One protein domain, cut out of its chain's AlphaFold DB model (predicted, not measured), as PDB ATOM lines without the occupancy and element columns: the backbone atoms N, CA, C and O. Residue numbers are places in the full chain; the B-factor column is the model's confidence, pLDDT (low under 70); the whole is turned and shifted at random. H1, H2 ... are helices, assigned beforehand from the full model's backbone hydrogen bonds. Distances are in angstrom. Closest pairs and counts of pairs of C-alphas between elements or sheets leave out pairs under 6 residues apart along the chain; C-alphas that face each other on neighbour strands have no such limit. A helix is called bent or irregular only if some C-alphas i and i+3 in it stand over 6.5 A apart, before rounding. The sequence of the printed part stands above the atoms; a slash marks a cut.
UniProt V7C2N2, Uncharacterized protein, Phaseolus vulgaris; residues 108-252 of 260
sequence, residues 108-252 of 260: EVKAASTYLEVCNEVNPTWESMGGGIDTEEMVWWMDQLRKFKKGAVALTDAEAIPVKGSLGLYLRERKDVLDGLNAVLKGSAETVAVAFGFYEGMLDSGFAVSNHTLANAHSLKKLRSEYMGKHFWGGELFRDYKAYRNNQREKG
ATOM      1  N   GLU A 108     109.842 119.796 131.466       91.75
ATOM      2  CA  GLU A 108     109.680 121.161 130.962       91.75
ATOM      3  C   GLU A 108     109.680 121.177 129.432       91.75
ATOM      4  O   GLU A 108     108.810 121.773 128.809       91.75
ATOM      5  N   VAL A 109     110.610 120.447 128.814       91.94
ATOM      6  CA  VAL A 109     110.741 120.358 127.353       91.94
ATOM      7  C   VAL A 109     109.520 119.676 126.753       91.94
ATOM      8  O   VAL A 109     108.963 120.139 125.763       91.94
ATOM      9  N   LYS A 110     109.056 118.594 127.386       90.94
ATOM     10  CA  LYS A 110     107.841 117.892 126.967       90.94
ATOM     11  C   LYS A 110     106.606 118.790 127.078       90.94
ATOM     12  O   LYS A 110     105.785 118.803 126.160       90.94
ATOM     13  N   ALA A 111     106.470 119.524 128.182       93.56
ATOM     14  CA  ALA A 111     105.374 120.466 128.380       93.56
ATOM     15  C   ALA A 111     105.407 121.582 127.329       93.56
ATOM     16  O   ALA A 111     104.395 121.802 126.675       93.56
ATOM     17  N   ALA A 112     106.573 122.192 127.097       95.62
ATOM     18  CA  ALA A 112     106.769 123.235 126.095       95.62
ATOM     19  C   ALA A 112     106.429 122.769 124.680       95.62
ATOM     20  O   ALA A 112     105.662 123.436 123.998       95.62
ATOM     21  N   SER A 113     106.908 121.594 124.254       94.69
ATOM     22  CA  SER A 113     106.520 121.025 122.956       94.69
ATOM     23  C   SER A 113     105.006 120.863 122.835       94.69
ATOM     24  O   SER A 113     104.429 121.266 121.834       94.69
ATOM     25  N   THR A 114     104.343 120.351 123.877       95.19
ATOM     26  CA  THR A 114     102.880 120.198 123.864       95.19
ATOM     27  C   THR A 114     102.154 121.550 123.833       95.19
ATOM     28  O   THR A 114     101.133 121.678 123.164       95.19
ATOM     29  N   TYR A 115     102.662 122.556 124.551       96.94
ATOM     30  CA  TYR A 115     102.092 123.906 124.573       96.94
ATOM     31  C   TYR A 115     102.219 124.565 123.197       96.94
ATOM     32  O   TYR A 115     101.241 125.089 122.676       96.94
ATOM     33  N   LEU A 116     103.394 124.473 122.570       96.75
ATOM     34  CA  LEU A 116     103.613 124.958 121.209       96.75
ATOM     35  C   LEU A 116     102.697 124.254 120.205       96.75
ATOM     36  O   LEU A 116     102.100 124.921 119.371       96.75
ATOM     37  N   GLU A 117     102.554 122.929 120.292       95.88
ATOM     38  CA  GLU A 117     101.675 122.167 119.398       95.88
ATOM     39  C   GLU A 117     100.216 122.623 119.494       95.88
ATOM     40  O   GLU A 117      99.603 122.884 118.463       95.88
ATOM     41  N   VAL A 118      99.664 122.782 120.705       96.69
ATOM     42  CA  VAL A 118      98.273 123.242 120.847       96.69
ATOM     43  C   VAL A 118      98.099 124.689 120.392       96.69
ATOM     44  O   VAL A 118      97.119 124.990 119.717       96.69
ATOM     45  N   CYS A 119      99.058 125.572 120.688       96.31
ATOM     46  CA  CYS A 119      99.026 126.951 120.208       96.31
ATOM     47  C   CYS A 119      99.060 126.996 118.676       96.31
ATOM     48  O   CYS A 119      98.219 127.655 118.077       96.31
ATOM     49  N   ASN A 120      99.961 126.248 118.039       94.75
ATOM     50  CA  ASN A 120     100.077 126.184 116.581       94.75
ATOM     51  C   ASN A 120      98.826 125.608 115.910       94.75
ATOM     52  O   ASN A 120      98.476 126.037 114.814       94.75
ATOM     53  N   GLU A 121      98.145 124.663 116.556       94.38
ATOM     54  CA  GLU A 121      96.911 124.076 116.034       94.38
ATOM     55  C   GLU A 121      95.760 125.094 116.003       94.38
ATOM     56  O   GLU A 121      94.991 125.144 115.043       94.38
ATOM     57  N   VAL A 122      95.646 125.941 117.031       94.69
ATOM     58  CA  VAL A 122      94.561 126.932 117.108       94.69
ATOM     59  C   VAL A 122      94.896 128.250 116.416       94.69
ATOM     60  O   VAL A 122      93.977 128.936 115.959       94.69
ATOM     61  N   ASN A 123      96.181 128.613 116.318       93.12
ATOM     62  CA  ASN A 123      96.623 129.936 115.875       93.12
ATOM     63  C   ASN A 123      96.059 130.350 114.500       93.12
ATOM     64  O   ASN A 123      95.562 131.467 114.417       93.12
ATOM     65  N   PRO A 124      95.980 129.490 113.461       91.75
ATOM     66  CA  PRO A 124      95.380 129.879 112.179       91.75
ATOM     67  C   PRO A 124      93.912 130.315 112.296       91.75
ATOM     68  O   PRO A 124      93.463 131.258 111.642       91.75
ATOM     69  N   THR A 125      93.143 129.641 113.157       90.62
ATOM     70  CA  THR A 125      91.754 130.030 113.429       90.62
ATOM     71  C   THR A 125      91.724 131.310 114.258       90.62
ATOM     72  O   THR A 125      90.919 132.200 113.985       90.62
ATOM     73  N   TRP A 126      92.633 131.433 115.224       88.38
ATOM     74  CA  TRP A 126      92.761 132.595 116.096       88.38
ATOM     75  C   TRP A 126      93.119 133.887 115.351       88.38
ATOM     76  O   TRP A 126      92.487 134.924 115.560       88.38
ATOM     77  N   GLU A 127      94.060 133.809 114.416       90.69
ATOM     78  CA  GLU A 127      94.456 134.894 113.518       90.69
ATOM     79  C   GLU A 127      93.310 135.322 112.602       90.69
ATOM     80  O   GLU A 127      93.116 136.514 112.367       90.69
ATOM     81  N   SER A 128      92.465 134.380 112.162       86.38
ATOM     82  CA  SER A 128      91.264 134.714 111.382       86.38
ATOM     83  C   SER A 128      90.245 135.565 112.157       86.38
ATOM     84  O   SER A 128      89.372 136.180 111.546       86.38
ATOM     85  N   MET A 129      90.364 135.624 113.489       85.06
ATOM     86  CA  MET A 129      89.571 136.488 114.370       85.06
ATOM     87  C   MET A 129      90.256 137.830 114.677       85.06
ATOM     88  O   MET A 129      89.710 138.630 115.432       85.06
ATOM     89  N   GLY A 130      91.445 138.084 114.120       83.06
ATOM     90  CA  GLY A 130      92.253 139.275 114.402       83.06
ATOM     91  C   GLY A 130      93.070 139.198 115.695       83.06
ATOM     92  O   GLY A 130      93.591 140.218 116.140       83.06
ATOM     93  N   GLY A 131      93.166 138.018 116.314       87.12
ATOM     94  CA  GLY A 131      94.054 137.773 117.450       87.12
ATOM     95  C   GLY A 131      95.369 137.111 117.033       87.12
ATOM     96  O   GLY A 131      95.661 136.965 115.852       87.12
ATOM     97  N   GLY A 132      96.143 136.663 118.016       88.44
ATOM     98  CA  GLY A 132      97.327 135.831 117.808       88.44
ATOM     99  C   GLY A 132      97.838 135.290 119.137       88.44
ATOM    100  O   GLY A 132      97.563 135.874 120.190       88.44
ATOM    101  N   ILE A 133      98.552 134.166 119.095       90.75
ATOM    102  CA  ILE A 133      99.208 133.592 120.273       90.75
ATOM    103  C   ILE A 133     100.719 133.745 120.113       90.75
ATOM    104  O   ILE A 133     101.338 133.071 119.291       90.75
ATOM    105  N   ASP A 134     101.316 134.613 120.928       90.62
ATOM    106  CA  ASP A 134     102.769 134.760 120.975       90.62
ATOM    107  C   ASP A 134     103.411 133.531 121.637       90.62
ATOM    108  O   ASP A 134     103.131 133.184 122.787       90.62
ATOM    109  N   THR A 135     104.270 132.860 120.875       94.12
ATOM    110  CA  THR A 135     105.051 131.697 121.308       94.12
ATOM    111  C   THR A 135     106.560 131.915 121.156       94.12
ATOM    112  O   THR A 135     107.337 130.995 121.427       94.12
ATOM    113  N   GLU A 136     106.999 133.119 120.764       93.31
ATOM    114  CA  GLU A 136     108.393 133.401 120.409       93.31
ATOM    115  C   GLU A 136     109.351 133.119 121.565       93.31
ATOM    116  O   GLU A 136     110.408 132.512 121.374       93.31
ATOM    117  N   GLU A 137     108.981 133.530 122.778       91.62
ATOM    118  CA  GLU A 137     109.824 133.340 123.955       91.62
ATOM    119  C   GLU A 137     110.012 131.848 124.272       91.62
ATOM    120  O   GLU A 137     111.129 131.387 124.517       91.62
ATOM    121  N   MET A 138     108.937 131.059 124.192       94.06
ATOM    122  CA  MET A 138     108.993 129.616 124.427       94.06
ATOM    123  C   MET A 138     109.836 128.905 123.361       94.06
ATOM    124  O   MET A 138     110.654 128.045 123.698       94.06
ATOM    125  N   VAL A 139     109.696 129.294 122.088       94.56
ATOM    126  CA  VAL A 139     110.538 128.790 120.989       94.56
ATOM    127  C   VAL A 139     112.004 129.150 121.227       94.56
ATOM    128  O   VAL A 139     112.874 128.294 121.065       94.56
ATOM    129  N   TRP A 140     112.297 130.373 121.676       92.81
ATOM    130  CA  TRP A 140     113.664 130.813 121.953       92.81
ATOM    131  C   TRP A 140     114.348 129.966 123.034       92.81
ATOM    132  O   TRP A 140     115.497 129.547 122.845       92.81
ATOM    133  N   TRP A 141     113.651 129.669 124.137       92.81
ATOM    134  CA  TRP A 141     114.167 128.794 125.198       92.81
ATOM    135  C   TRP A 141     114.365 127.355 124.711       92.81
ATOM    136  O   TRP A 141     115.393 126.736 124.999       92.81
ATOM    137  N   MET A 142     113.425 126.835 123.917       92.31
ATOM    138  CA  MET A 142     113.547 125.516 123.287       92.31
ATOM    139  C   MET A 142     114.755 125.433 122.344       92.31
ATOM    140  O   MET A 142     115.454 124.417 122.315       92.31
ATOM    141  N   ASP A 143     115.066 126.511 121.629       91.25
ATOM    142  CA  ASP A 143     116.256 126.604 120.784       91.25
ATOM    143  C   ASP A 143     117.555 126.671 121.596       91.25
ATOM    144  O   ASP A 143     118.555 126.058 121.210       91.25
ATOM    145  N   GLN A 144     117.559 127.335 122.758       89.88
ATOM    146  CA  GLN A 144     118.734 127.326 123.637       89.88
ATOM    147  C   GLN A 144     119.038 125.913 124.160       89.88
ATOM    148  O   GLN A 144     120.206 125.532 124.252       89.88
ATOM    149  N   LEU A 145     118.026 125.069 124.403       88.25
ATOM    150  CA  LEU A 145     118.245 123.680 124.837       88.25
ATOM    151  C   LEU A 145     119.010 122.827 123.821       88.25
ATOM    152  O   LEU A 145     119.625 121.833 124.213       88.25
ATOM    153  N   ARG A 146     118.992 123.198 122.534       82.69
ATOM    154  CA  ARG A 146     119.784 122.532 121.487       82.69
ATOM    155  C   ARG A 146     121.276 122.844 121.622       82.69
ATOM    156  O   ARG A 146     122.105 122.008 121.263       82.69
ATOM    157  N   LYS A 147     121.615 124.016 122.169       82.81
ATOM    158  CA  LYS A 147     122.995 124.464 122.411       82.81
ATOM    159  C   LYS A 147     123.561 123.873 123.705       82.81
ATOM    160  O   LYS A 147     124.699 123.418 123.724       82.81
ATOM    161  N   PHE A 148     122.745 123.789 124.758       84.62
ATOM    162  CA  PHE A 148     123.141 123.234 126.057       84.62
ATOM    163  C   PHE A 148     122.774 121.749 126.180       84.62
ATOM    164  O   PHE A 148     121.784 121.383 126.821       84.62
ATOM    165  N   LYS A 149     123.567 120.868 125.555       75.88
ATOM    166  CA  LYS A 149     123.351 119.410 125.619       75.88
ATOM    167  C   LYS A 149     123.437 118.886 127.059       75.88
ATOM    168  O   LYS A 149     124.217 119.372 127.875       75.88
ATOM    169  N   LYS A 150     122.645 117.859 127.383       71.38
ATOM    170  CA  LYS A 150     122.659 117.249 128.720       71.38
ATOM    171  C   LYS A 150     124.003 116.566 128.987       71.38
ATOM    172  O   LYS A 150     124.457 115.762 128.179       71.38
ATOM    173  N   GLY A 151     124.624 116.892 130.120       67.44
ATOM    174  CA  GLY A 151     125.965 116.417 130.472       67.44
ATOM    175  C   GLY A 151     127.113 117.192 129.816       67.44
ATOM    176  O   GLY A 151     128.260 116.786 129.980       67.44
ATOM    177  N   ALA A 152     126.829 118.281 129.088       73.19
ATOM    178  CA  ALA A 152     127.858 119.231 128.680       73.19
ATOM    179  C   ALA A 152     128.421 119.975 129.902       73.19
ATOM    180  O   ALA A 152     127.719 120.174 130.895       73.19
ATOM    181  N   VAL A 153     129.689 120.374 129.811       76.62
ATOM    182  CA  VAL A 153     130.347 121.211 130.821       76.62
ATOM    183  C   VAL A 153     129.715 122.604 130.798       76.62
ATOM    184  O   VAL A 153     129.352 123.094 129.726       76.62
ATOM    185  N   ALA A 154     129.561 123.216 131.972       83.19
ATOM    186  CA  ALA A 154     129.086 124.591 132.081       83.19
ATOM    187  C   ALA A 154     130.030 125.553 131.343       83.19
ATOM    188  O   ALA A 154     131.251 125.386 131.371       83.19
ATOM    189  N   LEU A 155     129.450 126.557 130.692       85.19
ATOM    190  CA  LEU A 155     130.180 127.624 130.022       85.19
ATOM    191  C   LEU A 155     130.898 128.505 131.047       85.19
ATOM    192  O   LEU A 155     130.410 128.723 132.161       85.19
ATOM    193  N   THR A 156     132.046 129.042 130.649       85.50
ATOM    194  CA  THR A 156     132.751 130.063 131.432       85.50
ATOM    195  C   THR A 156     132.030 131.413 131.367       85.50
ATOM    196  O   THR A 156     131.176 131.637 130.509       85.50
ATOM    197  N   ASP A 157     132.400 132.359 132.240       80.38
ATOM    198  CA  ASP A 157     131.837 133.720 132.227       80.38
ATOM    199  C   ASP A 157     132.003 134.422 130.866       80.38
ATOM    200  O   ASP A 157     131.134 135.188 130.460       80.38
ATOM    201  N   ALA A 158     133.094 134.137 130.146       79.62
ATOM    202  CA  ALA A 158     133.379 134.712 128.831       79.62
ATOM    203  C   ALA A 158     132.524 134.111 127.698       79.62
ATOM    204  O   ALA A 158     132.365 134.732 126.650       79.62
ATOM    205  N   GLU A 159     131.983 132.910 127.900       83.31
ATOM    206  CA  GLU A 159     131.177 132.165 126.922       83.31
ATOM    207  C   GLU A 159     129.674 132.241 127.229       83.31
ATOM    208  O   GLU A 159     128.850 131.764 126.444       83.31
ATOM    209  N   ALA A 160     129.311 132.819 128.377       81.75
ATOM    210  CA  ALA A 160     127.947 132.858 128.870       81.75
ATOM    211  C   ALA A 160     127.022 133.614 127.900       81.75
ATOM    212  O   ALA A 160     127.325 134.715 127.436       81.75
ATOM    213  N   ILE A 161     125.863 133.028 127.596       81.88
ATOM    214  CA  ILE A 161     124.938 133.595 126.606       81.88
ATOM    215  C   ILE A 161     123.992 134.576 127.310       81.88
ATOM    216  O   ILE A 161     123.295 134.156 128.234       81.88
ATOM    217  N   PRO A 162     123.908 135.853 126.899       83.44
ATOM    218  CA  PRO A 162     122.984 136.797 127.515       83.44
ATOM    219  C   PRO A 162     121.527 136.411 127.229       83.44
ATOM    220  O   PRO A 162     121.173 136.033 126.108       83.44
ATOM    221  N   VAL A 163     120.667 136.535 128.238       82.69
ATOM    222  CA  VAL A 163     119.226 136.301 128.086       82.69
ATOM    223  C   VAL A 163     118.587 137.495 127.371       82.69
ATOM    224  O   VAL A 163     118.766 138.646 127.775       82.69
ATOM    225  N   LYS A 164     117.828 137.235 126.295       76.56
ATOM    226  CA  LYS A 164     117.153 138.284 125.510       76.56
ATOM    227  C   LYS A 164     116.255 139.124 126.430       76.56
ATOM    228  O   LYS A 164     115.441 138.582 127.167       76.56
ATOM    229  N   GLY A 165     116.406 140.449 126.386       70.56
ATOM    230  CA  GLY A 165     115.555 141.380 127.140       70.56
ATOM    231  C   GLY A 165     115.811 141.448 128.651       70.56
ATOM    232  O   GLY A 165     115.089 142.163 129.337       70.56
ATOM    233  N   SER A 166     116.830 140.758 129.178       71.06
ATOM    234  CA  SER A 166     117.175 140.786 130.605       71.06
ATOM    235  C   SER A 166     118.580 141.338 130.834       71.06
ATOM    236  O   SER A 166     119.568 140.777 130.359       71.06
ATOM    237  N   LEU A 167     118.690 142.428 131.596       66.38
ATOM    238  CA  LEU A 167     119.984 142.983 131.996       66.38
ATOM    239  C   LEU A 167     120.620 142.105 133.082       66.38
ATOM    240  O   LEU A 167     120.057 141.937 134.159       66.38
ATOM    241  N   GLY A 168     121.809 141.569 132.801       70.12
ATOM    242  CA  GLY A 168     122.624 140.849 133.786       70.12
ATOM    243  C   GLY A 168     122.277 139.369 133.988       70.12
ATOM    244  O   GLY A 168     122.920 138.725 134.816       70.12
ATOM    245  N   LEU A 169     121.318 138.815 133.238       79.12
ATOM    246  CA  LEU A 169     121.041 137.376 133.234       79.12
ATOM    247  C   LEU A 169     121.794 136.684 132.096       79.12
ATOM    248  O   LEU A 169     121.737 137.111 130.941       79.12
ATOM    249  N   TYR A 170     122.475 135.593 132.436       86.38
ATOM    250  CA  TYR A 170     123.316 134.828 131.521       86.38
ATOM    251  C   TYR A 170     123.054 133.332 131.669       86.38
ATOM    252  O   TYR A 170     122.880 132.838 132.780       86.38
ATOM    253  N   LEU A 171     123.080 132.619 130.546       88.88
ATOM    254  CA  LEU A 171     122.976 131.168 130.472       88.88
ATOM    255  C   LEU A 171     124.375 130.562 130.482       88.88
ATOM    256  O   LEU A 171     125.193 130.865 129.609       88.88
ATOM    257  N   ARG A 172     124.630 129.696 131.459       87.50
ATOM    258  CA  ARG A 172     125.919 129.035 131.680       87.50
ATOM    259  C   ARG A 172     125.792 127.529 131.553       87.50
ATOM    260  O   ARG A 172     126.695 126.870 131.052       87.50
ATOM    261  N   GLU A 173     124.657 126.972 131.942       89.50
ATOM    262  CA  GLU A 173     124.409 125.542 131.863       89.50
ATOM    263  C   GLU A 173     122.978 125.212 131.437       89.50
ATOM    264  O   GLU A 173     122.077 126.048 131.436       89.50
ATOM    265  N   ARG A 174     122.746 123.938 131.083       89.06
ATOM    266  CA  ARG A 174     121.413 123.443 130.699       89.06
ATOM    267  C   ARG A 174     120.362 123.716 131.778       89.06
ATOM    268  O   ARG A 174     119.196 123.897 131.443       89.06
ATOM    269  N   LYS A 175     120.770 123.735 133.050       88.94
ATOM    270  CA  LYS A 175     119.885 124.041 134.173       88.94
ATOM    271  C   LYS A 175     119.314 125.458 134.078       88.94
ATOM    272  O   LYS A 175     118.103 125.585 134.193       88.94
ATOM    273  N   ASP A 176     120.128 126.465 133.759       90.69
ATOM    274  CA  ASP A 176     119.652 127.845 133.565       90.69
ATOM    275  C   ASP A 176     118.589 127.916 132.463       90.69
ATOM    276  O   ASP A 176     117.573 128.598 132.590       90.69
ATOM    277  N   VAL A 177     118.801 127.150 131.386       91.94
ATOM    278  CA  VAL A 177     117.860 127.062 130.264       91.94
ATOM    279  C   VAL A 177     116.536 126.426 130.673       91.94
ATOM    280  O   VAL A 177     115.475 126.916 130.297       91.94
ATOM    281  N   LEU A 178     116.587 125.337 131.441       92.12
ATOM    282  CA  LEU A 178     115.390 124.660 131.940       92.12
ATOM    283  C   LEU A 178     114.635 125.520 132.961       92.12
ATOM    284  O   LEU A 178     113.408 125.569 132.912       92.12
ATOM    285  N   ASP A 179     115.346 126.225 133.841       92.44
ATOM    286  CA  ASP A 179     114.746 127.116 134.835       92.44
ATOM    287  C   ASP A 179     114.050 128.307 134.146       92.44
ATOM    288  O   ASP A 179     112.910 128.639 134.488       92.44
ATOM    289  N   GLY A 180     114.674 128.882 133.112       92.88
ATOM    290  CA  GLY A 180     114.071 129.914 132.265       92.88
ATOM    291  C   GLY A 180     112.856 129.420 131.477       92.88
ATOM    292  O   GLY A 180     111.794 130.042 131.521       92.88
ATOM    293  N   LEU A 181     112.954 128.247 130.839       94.56
ATOM    294  CA  LEU A 181     111.819 127.626 130.151       94.56
ATOM    295  C   LEU A 181     110.650 127.380 131.115       94.56
ATOM    296  O   LEU A 181     109.502 127.662 130.782       94.56
ATOM    297  N   ASN A 182     110.925 126.894 132.325       95.06
ATOM    298  CA  ASN A 182     109.908 126.678 133.351       95.06
ATOM    299  C   ASN A 182     109.228 127.988 133.780       95.06
ATOM    300  O   ASN A 182     108.019 128.000 134.017       95.06
ATOM    301  N   ALA A 183     109.972 129.095 133.863       94.06
ATOM    302  CA  ALA A 183     109.391 130.408 134.134       94.06
ATOM    303  C   ALA A 183     108.416 130.831 133.020       94.06
ATOM    304  O   ALA A 183     107.288 131.223 133.321       94.06
ATOM    305  N   VAL A 184     108.791 130.644 131.750       94.50
ATOM    306  CA  VAL A 184     107.913 130.925 130.599       94.50
ATOM    307  C   VAL A 184     106.686 130.017 130.579       94.50
ATOM    308  O   VAL A 184     105.574 130.487 130.344       94.50
ATOM    309  N   LEU A 185     106.840 128.727 130.884       95.94
ATOM    310  CA  LEU A 185     105.714 127.791 130.980       95.94
ATOM    311  C   LEU A 185     104.707 128.208 132.053       95.94
ATOM    312  O   LEU A 185     103.503 128.106 131.832       95.94
ATOM    313  N   LYS A 186     105.185 128.693 133.202       95.56
ATOM    314  CA  LYS A 186     104.321 129.220 134.266       95.56
ATOM    315  C   LYS A 186     103.652 130.527 133.853       95.56
ATOM    316  O   LYS A 186     102.455 130.675 134.069       95.56
ATOM    317  N   GLY A 187     104.401 131.445 133.238       94.94
ATOM    318  CA  GLY A 187     103.878 132.733 132.771       94.94
ATOM    319  C   GLY A 187     102.836 132.603 131.655       94.94
ATOM    320  O   GLY A 187     101.895 133.386 131.601       94.94
ATOM    321  N   SER A 188     102.959 131.583 130.803       95.69
ATOM    322  CA  SER A 188     102.040 131.316 129.685       95.69
ATOM    323  C   SER A 188     100.890 130.361 130.023       95.69
ATOM    324  O   SER A 188     100.000 130.168 129.195       95.69
ATOM    325  N   ALA A 189     100.869 129.769 131.224       96.38
ATOM    326  CA  ALA A 189      99.967 128.674 131.580       96.38
ATOM    327  C   ALA A 189      98.478 128.996 131.359       96.38
ATOM    328  O   ALA A 189      97.750 128.177 130.798       96.38
ATOM    329  N   GLU A 190      98.028 130.195 131.743       97.31
ATOM    330  CA  GLU A 190      96.641 130.621 131.525       97.31
ATOM    331  C   GLU A 190      96.307 130.747 130.040       97.31
ATOM    332  O   GLU A 190      95.281 130.232 129.603       97.31
ATOM    333  N   THR A 191      97.174 131.394 129.259       96.56
ATOM    334  CA  THR A 191      96.990 131.571 127.812       96.56
ATOM    335  C   THR A 191      96.907 130.222 127.106       96.56
ATOM    336  O   THR A 191      96.008 130.001 126.297       96.56
ATOM    337  N   VAL A 192      97.787 129.281 127.461       97.44
ATOM    338  CA  VAL A 192      97.749 127.927 126.898       97.44
ATOM    339  C   VAL A 192      96.506 127.165 127.360       97.44
ATOM    340  O   VAL A 192      95.947 126.398 126.582       97.44
ATOM    341  N   ALA A 193      96.011 127.388 128.581       98.00
ATOM    342  CA  ALA A 193      94.746 126.798 129.018       98.00
ATOM    343  C   ALA A 193      93.565 127.287 128.160       98.00
ATOM    344  O   ALA A 193      92.732 126.469 127.770       98.00
ATOM    345  N   VAL A 194      93.523 128.579 127.809       98.06
ATOM    346  CA  VAL A 194      92.535 129.125 126.859       98.06
ATOM    347  C   VAL A 194      92.691 128.472 125.483       98.06
ATOM    348  O   VAL A 194      91.716 127.959 124.938       98.06
ATOM    349  N   ALA A 195      93.912 128.433 124.940       97.19
ATOM    350  CA  ALA A 195      94.192 127.794 123.652       97.19
ATOM    351  C   ALA A 195      93.747 126.322 123.643       97.19
ATOM    352  O   ALA A 195      93.125 125.858 122.690       97.19
ATOM    353  N   PHE A 196      93.987 125.598 124.736       97.94
ATOM    354  CA  PHE A 196      93.573 124.208 124.876       97.94
ATOM    355  C   PHE A 196      92.050 124.037 124.928       97.94
ATOM    356  O   PHE A 196      91.519 123.132 124.289       97.94
ATOM    357  N   GLY A 197      91.334 124.917 125.629       97.44
ATOM    358  CA  GLY A 197      89.870 124.909 125.624       97.44
ATOM    359  C   GLY A 197      89.275 125.199 124.249       97.44
ATOM    360  O   GLY A 197      88.319 124.551 123.831       97.44
ATOM    361  N   PHE A 198      89.882 126.128 123.513       96.62
ATOM    362  CA  PHE A 198      89.498 126.427 122.136       96.62
ATOM    363  C   PHE A 198      89.742 125.233 121.209       96.62
ATOM    364  O   PHE A 198      88.871 124.882 120.418       96.62
ATOM    365  N   TYR A 199      90.888 124.566 121.359       96.75
ATOM    366  CA  TYR A 199      91.213 123.328 120.653       96.75
ATOM    367  C   TYR A 199      90.209 122.197 120.948       96.75
ATOM    368  O   TYR A 199      89.752 121.531 120.020       96.75
ATOM    369  N   GLU A 200      89.813 121.982 122.210       96.06
ATOM    370  CA  GLU A 200      88.765 120.998 122.532       96.06
ATOM    371  C   GLU A 200      87.413 121.404 121.908       96.06
ATOM    372  O   GLU A 200      86.726 120.562 121.336       96.06
ATOM    373  N   GLY A 201      87.077 122.698 121.879       95.19
ATOM    374  CA  GLY A 201      85.894 123.196 121.165       95.19
ATOM    375  C   GLY A 201      85.927 122.935 119.650       95.19
ATOM    376  O   GLY A 201      84.899 122.582 119.059       95.19
ATOM    377  N   MET A 202      87.102 123.077 119.021       93.75
ATOM    378  CA  MET A 202      87.335 122.720 117.616       93.75
ATOM    379  C   MET A 202      87.057 121.233 117.381       93.75
ATOM    380  O   MET A 202      86.285 120.890 116.480       93.75
ATOM    381  N   LEU A 203      87.626 120.364 118.223       93.31
ATOM    382  CA  LEU A 203      87.415 118.917 118.177       93.31
ATOM    383  C   LEU A 203      85.937 118.539 118.312       93.31
ATOM    384  O   LEU A 203      85.416 117.807 117.469       93.31
ATOM    385  N   ASP A 204      85.252 119.068 119.327       92.25
ATOM    386  CA  ASP A 204      83.847 118.755 119.616       92.25
ATOM    387  C   ASP A 204      82.911 119.170 118.474       92.25
ATOM    388  O   ASP A 204      81.854 118.577 118.251       92.25
ATOM    389  N   SER A 205      83.307 120.183 117.701       87.44
ATOM    390  CA  SER A 205      82.572 120.642 116.523       87.44
ATOM    391  C   SER A 205      82.923 119.910 115.229       87.44
ATOM    392  O   SER A 205      82.390 120.289 114.182       87.44
ATOM    393  N   GLY A 206      83.810 118.912 115.273       85.19
ATOM    394  CA  GLY A 206      84.299 118.205 114.090       85.19
ATOM    395  C   GLY A 206      85.168 119.075 113.179       85.19
ATOM    396  O   GLY A 206      85.255 118.810 111.981       85.19
ATOM    397  N   PHE A 207      85.771 120.140 113.716       85.00
ATOM    398  CA  PHE A 207      86.718 120.957 112.967       85.00
ATOM    399  C   PHE A 207      87.988 120.140 112.705       85.00
ATOM    400  O   PHE A 207      88.441 119.387 113.570       85.00
ATOM    401  N   ALA A 208      88.555 120.265 111.506       81.56
ATOM    402  CA  ALA A 208      89.765 119.537 111.156       81.56
ATOM    403  C   ALA A 208      90.927 120.031 112.023       81.56
ATOM    404  O   ALA A 208      91.244 121.219 112.006       81.56
ATOM    405  N   VAL A 209      91.548 119.106 112.754       85.31
ATOM    406  CA  VAL A 209      92.797 119.340 113.476       85.31
ATOM    407  C   VAL A 209      93.833 118.313 113.043       85.31
ATOM    408  O   VAL A 209      93.495 117.173 112.727       85.31
ATOM    409  N   SER A 210      95.102 118.703 113.022       83.19
ATOM    410  CA  SER A 210      96.195 117.849 112.558       83.19
ATOM    411  C   SER A 210      96.586 116.779 113.584       83.19
ATOM    412  O   SER A 210      97.011 115.682 113.216       83.19
ATOM    413  N   ASN A 211      96.400 117.064 114.878       82.88
ATOM    414  CA  ASN A 211      96.798 116.178 115.965       82.88
ATOM    415  C   ASN A 211      95.675 115.991 116.993       82.88
ATOM    416  O   ASN A 211      95.554 116.767 117.933       82.88
ATOM    417  N   HIS A 212      94.898 114.909 116.878       82.00
ATOM    418  CA  HIS A 212      93.834 114.555 117.836       82.00
ATOM    419  C   HIS A 212      94.347 114.066 119.203       82.00
ATOM    420  O   HIS A 212      93.575 113.908 120.149       82.00
ATOM    421  N   THR A 213      95.644 113.774 119.329       86.69
ATOM    422  CA  THR A 213      96.189 113.177 120.557       86.69
ATOM    423  C   THR A 213      96.479 114.207 121.648       86.69
ATOM    424  O   THR A 213      96.618 113.820 122.813       86.69
ATOM    425  N   LEU A 214      96.481 115.507 121.316       90.31
ATOM    426  CA  LEU A 214      96.713 116.597 122.270       90.31
ATOM    427  C   LEU A 214      95.678 116.616 123.401       90.31
ATOM    428  O   LEU A 214      96.055 116.807 124.555       90.31
ATOM    429  N   ALA A 215      94.412 116.280 123.126       90.12
ATOM    430  CA  ALA A 215      93.369 116.142 124.156       90.12
ATOM    431  C   ALA A 215      93.744 115.148 125.276       90.12
ATOM    432  O   ALA A 215      93.261 115.221 126.409       90.12
ATOM    433  N   ASN A 216      94.646 114.206 124.984       89.62
ATOM    434  CA  ASN A 216      95.118 113.215 125.941       89.62
ATOM    435  C   ASN A 216      96.430 113.578 126.638       89.62
ATOM    436  O   ASN A 216      96.827 112.857 127.563       89.62
ATOM    437  N   ALA A 217      97.075 114.681 126.258       91.69
ATOM    438  CA  ALA A 217      98.351 115.088 126.817       91.69
ATOM    439  C   ALA A 217      98.226 115.459 128.304       91.69
ATOM    440  O   ALA A 217      97.383 116.256 128.716       91.69
ATOM    441  N   HIS A 218      99.098 114.879 129.132       91.12
ATOM    442  CA  HIS A 218      99.071 115.070 130.584       91.12
ATOM    443  C   HIS A 218      99.273 116.537 131.001       91.12
ATOM    444  O   HIS A 218      98.594 117.011 131.906       91.12
ATOM    445  N   SER A 219     100.188 117.262 130.347       91.75
ATOM    446  CA  SER A 219     100.454 118.681 130.625       91.75
ATOM    447  C   SER A 219      99.223 119.557 130.372       91.75
ATOM    448  O   SER A 219      98.907 120.404 131.200       91.75
ATOM    449  N   LEU A 220      98.468 119.297 129.300       96.19
ATOM    450  CA  LEU A 220      97.231 120.022 128.992       96.19
ATOM    451  C   LEU A 220      96.086 119.646 129.940       96.19
ATOM    452  O   LEU A 220      95.378 120.520 130.434       96.19
ATOM    453  N   LYS A 221      95.949 118.360 130.291       95.75
ATOM    454  CA  LYS A 221      94.987 117.917 131.317       95.75
ATOM    455  C   LYS A 221      95.239 118.594 132.665       95.75
ATOM    456  O   LYS A 221      94.283 118.984 133.331       95.75
ATOM    457  N   LYS A 222      96.512 118.759 133.038       95.12
ATOM    458  CA  LYS A 222      96.916 119.497 134.235       95.12
ATOM    459  C   LYS A 222      96.514 120.974 134.144       95.12
ATOM    460  O   LYS A 222      95.856 121.461 135.059       95.12
ATOM    461  N   LEU A 223      96.813 121.651 133.029       95.19
ATOM    462  CA  LEU A 223      96.380 123.038 132.807       95.19
ATOM    463  C   LEU A 223      94.865 123.202 132.916       95.19
ATOM    464  O   LEU A 223      94.402 124.128 133.571       95.19
ATOM    465  N   ARG A 224      94.085 122.287 132.332       96.12
ATOM    466  CA  ARG A 224      92.624 122.300 132.455       96.12
ATOM    467  C   ARG A 224      92.171 122.218 133.911       96.12
ATOM    468  O   ARG A 224      91.257 122.936 134.292       96.12
ATOM    469  N   SER A 225      92.784 121.355 134.722       95.94
ATOM    470  CA  SER A 225      92.426 121.257 136.142       95.94
ATOM    471  C   SER A 225      92.841 122.485 136.956       95.94
ATOM    472  O   SER A 225      92.088 122.908 137.826       95.94
ATOM    473  N   GLU A 226      94.009 123.068 136.676       96.88
ATOM    474  CA  GLU A 226      94.542 124.212 137.431       96.88
ATOM    475  C   GLU A 226      93.888 125.541 137.018       96.88
ATOM    476  O   GLU A 226      93.639 126.399 137.860       96.88
ATOM    477  N   TYR A 227      93.542 125.687 135.737       97.38
ATOM    478  CA  TYR A 227      93.007 126.908 135.129       97.38
ATOM    479  C   TYR A 227      91.656 126.658 134.447       97.38
ATOM    480  O   TYR A 227      91.399 127.136 133.340       97.38
ATOM    481  N   MET A 228      90.768 125.918 135.117       97.25
ATOM    482  CA  MET A 228      89.477 125.475 134.569       97.25
ATOM    483  C   MET A 228      88.638 126.615 133.976       97.25
ATOM    484  O   MET A 228      88.058 126.454 132.908       97.25
ATOM    485  N   GLY A 229      88.604 127.785 134.622       97.69
ATOM    486  CA  GLY A 229      87.861 128.939 134.102       97.69
ATOM    487  C   GLY A 229      88.416 129.476 132.777       97.69
ATOM    488  O   GLY A 229      87.648 129.823 131.884       97.69
ATOM    489  N   LYS A 230      89.745 129.493 132.619       97.94
ATOM    490  CA  LYS A 230      90.415 129.924 131.381       97.94
ATOM    491  C   LYS A 230      90.201 128.912 130.264       97.94
ATOM    492  O   LYS A 230      89.884 129.294 129.143       97.94
ATOM    493  N   HIS A 231      90.313 127.628 130.595       98.19
ATOM    494  CA  HIS A 231      89.995 126.537 129.679       98.19
ATOM    495  C   HIS A 231      88.548 126.616 129.179       98.19
ATOM    496  O   HIS A 231      88.321 126.668 127.974       98.19
ATOM    497  N   PHE A 232      87.574 126.744 130.080       97.88
ATOM    498  CA  PHE A 232      86.168 126.879 129.700       97.88
ATOM    499  C   PHE A 232      85.929 128.092 128.792       97.88
ATOM    500  O   PHE A 232      85.265 127.976 127.761       97.88
ATOM    501  N   TRP A 233      86.526 129.236 129.135       97.44
ATOM    502  CA  TRP A 233      86.448 130.443 128.317       97.44
ATOM    503  C   TRP A 233      86.998 130.230 126.900       97.44
ATOM    504  O   TRP A 233      86.368 130.661 125.940       97.44
ATOM    505  N   GLY A 234      88.105 129.501 126.739       96.69
ATOM    506  CA  GLY A 234      88.617 129.123 125.419       96.69
ATOM    507  C   GLY A 234      87.599 128.359 124.567       96.69
ATOM    508  O   GLY A 234      87.430 128.649 123.383       96.69
ATOM    509  N   GLY A 235      86.866 127.424 125.176       96.44
ATOM    510  CA  GLY A 235      85.803 126.684 124.495       96.44
ATOM    511  C   GLY A 235      84.579 127.541 124.141       96.44
ATOM    512  O   GLY A 235      83.927 127.290 123.125       96.44
ATOM    513  N   GLU A 236      84.248 128.552 124.951       96.12
ATOM    514  CA  GLU A 236      83.227 129.560 124.610       96.12
ATOM    515  C   GLU A 236      83.683 130.434 123.430       96.12
ATOM    516  O   GLU A 236      82.932 130.595 122.473       96.12
ATOM    517  N   LEU A 237      84.943 130.893 123.414       94.81
ATOM    518  CA  LEU A 237      85.491 131.691 122.306       94.81
ATOM    519  C   LEU A 237      85.368 130.975 120.953       94.81
ATOM    520  O   LEU A 237      85.017 131.596 119.949       94.81
ATOM    521  N   PHE A 238      85.612 129.662 120.907       94.88
ATOM    522  CA  PHE A 238      85.418 128.903 119.670       94.88
ATOM    523  C   PHE A 238      83.939 128.785 119.273       94.88
ATOM    524  O   PHE A 238      83.597 128.851 118.087       94.88
ATOM    525  N   ARG A 239      83.034 128.626 120.245       93.69
ATOM    526  CA  ARG A 239      81.589 128.598 119.977       93.69
ATOM    527  C   ARG A 239      81.098 129.934 119.427       93.69
ATOM    528  O   ARG A 239      80.372 129.930 118.430       93.69
ATOM    529  N   ASP A 240      81.561 131.042 119.994       92.56
ATOM    530  CA  ASP A 240      81.269 132.390 119.509       92.56
ATOM    531  C   ASP A 240      81.801 132.598 118.089       92.56
ATOM    532  O   ASP A 240      81.073 133.071 117.213       92.56
ATOM    533  N   TYR A 241      83.032 132.158 117.812       91.31
ATOM    534  CA  TYR A 241      83.601 132.172 116.465       91.31
ATOM    535  C   TYR A 241      82.731 131.412 115.460       91.31
ATOM    536  O   TYR A 241      82.409 131.922 114.380       91.31
ATOM    537  N   LYS A 242      82.318 130.190 115.807       91.12
ATOM    538  CA  LYS A 242      81.475 129.353 114.947       91.12
ATOM    539  C   LYS A 242      80.124 130.019 114.682       91.12
ATOM    540  O   LYS A 242      79.683 130.061 113.531       91.12
ATOM    541  N   ALA A 243      79.492 130.568 115.718       90.62
ATOM    542  CA  ALA A 243      78.233 131.298 115.601       90.62
ATOM    543  C   ALA A 243      78.382 132.534 114.700       90.62
ATOM    544  O   ALA A 243      77.583 132.729 113.782       90.62
ATOM    545  N   TYR A 244      79.449 133.312 114.892       89.06
ATOM    546  CA  TYR A 244      79.777 134.459 114.050       89.06
ATOM    547  C   TYR A 244      79.953 134.056 112.579       89.06
ATOM    548  O   TYR A 244      79.350 134.668 111.696       89.06
ATOM    549  N   ARG A 245      80.720 132.996 112.286       87.69
ATOM    550  CA  ARG A 245      80.929 132.538 110.902       87.69
ATOM    551  C   ARG A 245      79.656 132.042 110.238       87.69
ATOM    552  O   ARG A 245      79.463 132.316 109.055       87.69
ATOM    553  N   ASN A 246      78.794 131.342 110.971       87.88
ATOM    554  CA  ASN A 246      77.497 130.916 110.454       87.88
ATOM    555  C   ASN A 246      76.611 132.123 110.126       87.88
ATOM    556  O   ASN A 246      76.068 132.193 109.029       87.88
ATOM    557  N   ASN A 247      76.571 133.125 111.005       88.75
ATOM    558  CA  ASN A 247      75.823 134.359 110.774       88.75
ATOM    559  C   ASN A 247      76.333 135.129 109.535       88.75
ATOM    560  O   ASN A 247      75.545 135.596 108.716       88.75
ATOM    561  N   GLN A 248      77.655 135.213 109.347       86.69
ATOM    562  CA  GLN A 248      78.244 135.845 108.158       86.69
ATOM    563  C   GLN A 248      77.952 135.066 106.864       86.69
ATOM    564  O   GLN A 248      77.724 135.661 105.812       86.69
ATOM    565  N   ARG A 249      77.894 133.729 106.929       84.62
ATOM    566  CA  ARG A 249      77.446 132.898 105.798       84.62
ATOM    567  C   ARG A 249      75.988 133.167 105.444       84.62
ATOM    568  O   ARG A 249      75.690 133.391 104.279       84.62
ATOM    569  N   GLU A 250      75.101 133.186 106.436       86.12
ATOM    570  CA  GLU A 250      73.671 133.467 106.242       86.12
ATOM    571  C   GLU A 250      73.432 134.855 105.634       86.12
ATOM    572  O   GLU A 250      72.560 135.023 104.786       86.12
ATOM    573  N   LYS A 251      74.253 135.841 106.010       88.62
ATOM    574  CA  LYS A 251      74.218 137.201 105.454       88.62
ATOM    575  C   LYS A 251      74.876 137.337 104.076       88.62
ATOM    576  O   LYS A 251      74.864 138.431 103.518       88.62
ATOM    577  N   GLY A 252      75.480 136.276 103.539       81.44
ATOM    578  CA  GLY A 252      76.192 136.304 102.258       81.44
ATOM    579  C   GLY A 252      77.494 137.115 102.265       81.44
ATOM    580  O   GLY A 252      78.091 137.309 101.211       81.44
TER     581      GLY A 252
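AT A GLANCE: This is residues 108 to 252 of the 260 residues of an uncharacterized protein of Phaseolus vulgaris (UniProt V7C2N2). H1, H2 and H3a, one arm of a bent helix, form a loose up-and-down bundle, each running against the one before; the other arm, H3b, crosses H1 and H5, and residues 243 to 252 stick out. The printed part has 145 residues with five named helices, H1 to H5, no named strand: all helix, loose, radius of gyration of the C-alphas 18.2 A, spans 64 by 28 by 26 A.

IN THESE COORDINATES: H1, residues 108 to 127, begins at C-alpha (109.680, 121.161, 130.962) and is irregular: C-alphas 121 and 124 are 7.1 A apart. H2 is residues 136 to 147. H3, residues 174 to 204, one helix by its hydrogen bonds, is bent: C-alphas 187 and 190, 7.6 A apart, end H3a and begin H3b. H4 is residues 218 to 226. H5, residues 228 to 250, 33.4 A long, ends at C-alpha (73.671, 133.467, 106.242).

HOW THE PARTS SIT: Hairpin H2 and H3a touch, closest C-alphas Trp 141 and Leu 181, 5.6 A. H3b touches H5, closest C-alphas Val 194 and Gly 234, 4.2 A, and H4, Ala 193 and Leu 223, 5.6 A. O i to N i+4 pairs are within hydrogen-bond range throughout H3a, H3b, H4 and H5, 14 of 16 in H1, 6 of 8 in H2.

THE WHOLE: The printed part has no cut; links H2 to H3 and H3 to H4 are long. Residues 151 and 167 have pLDDT under 70.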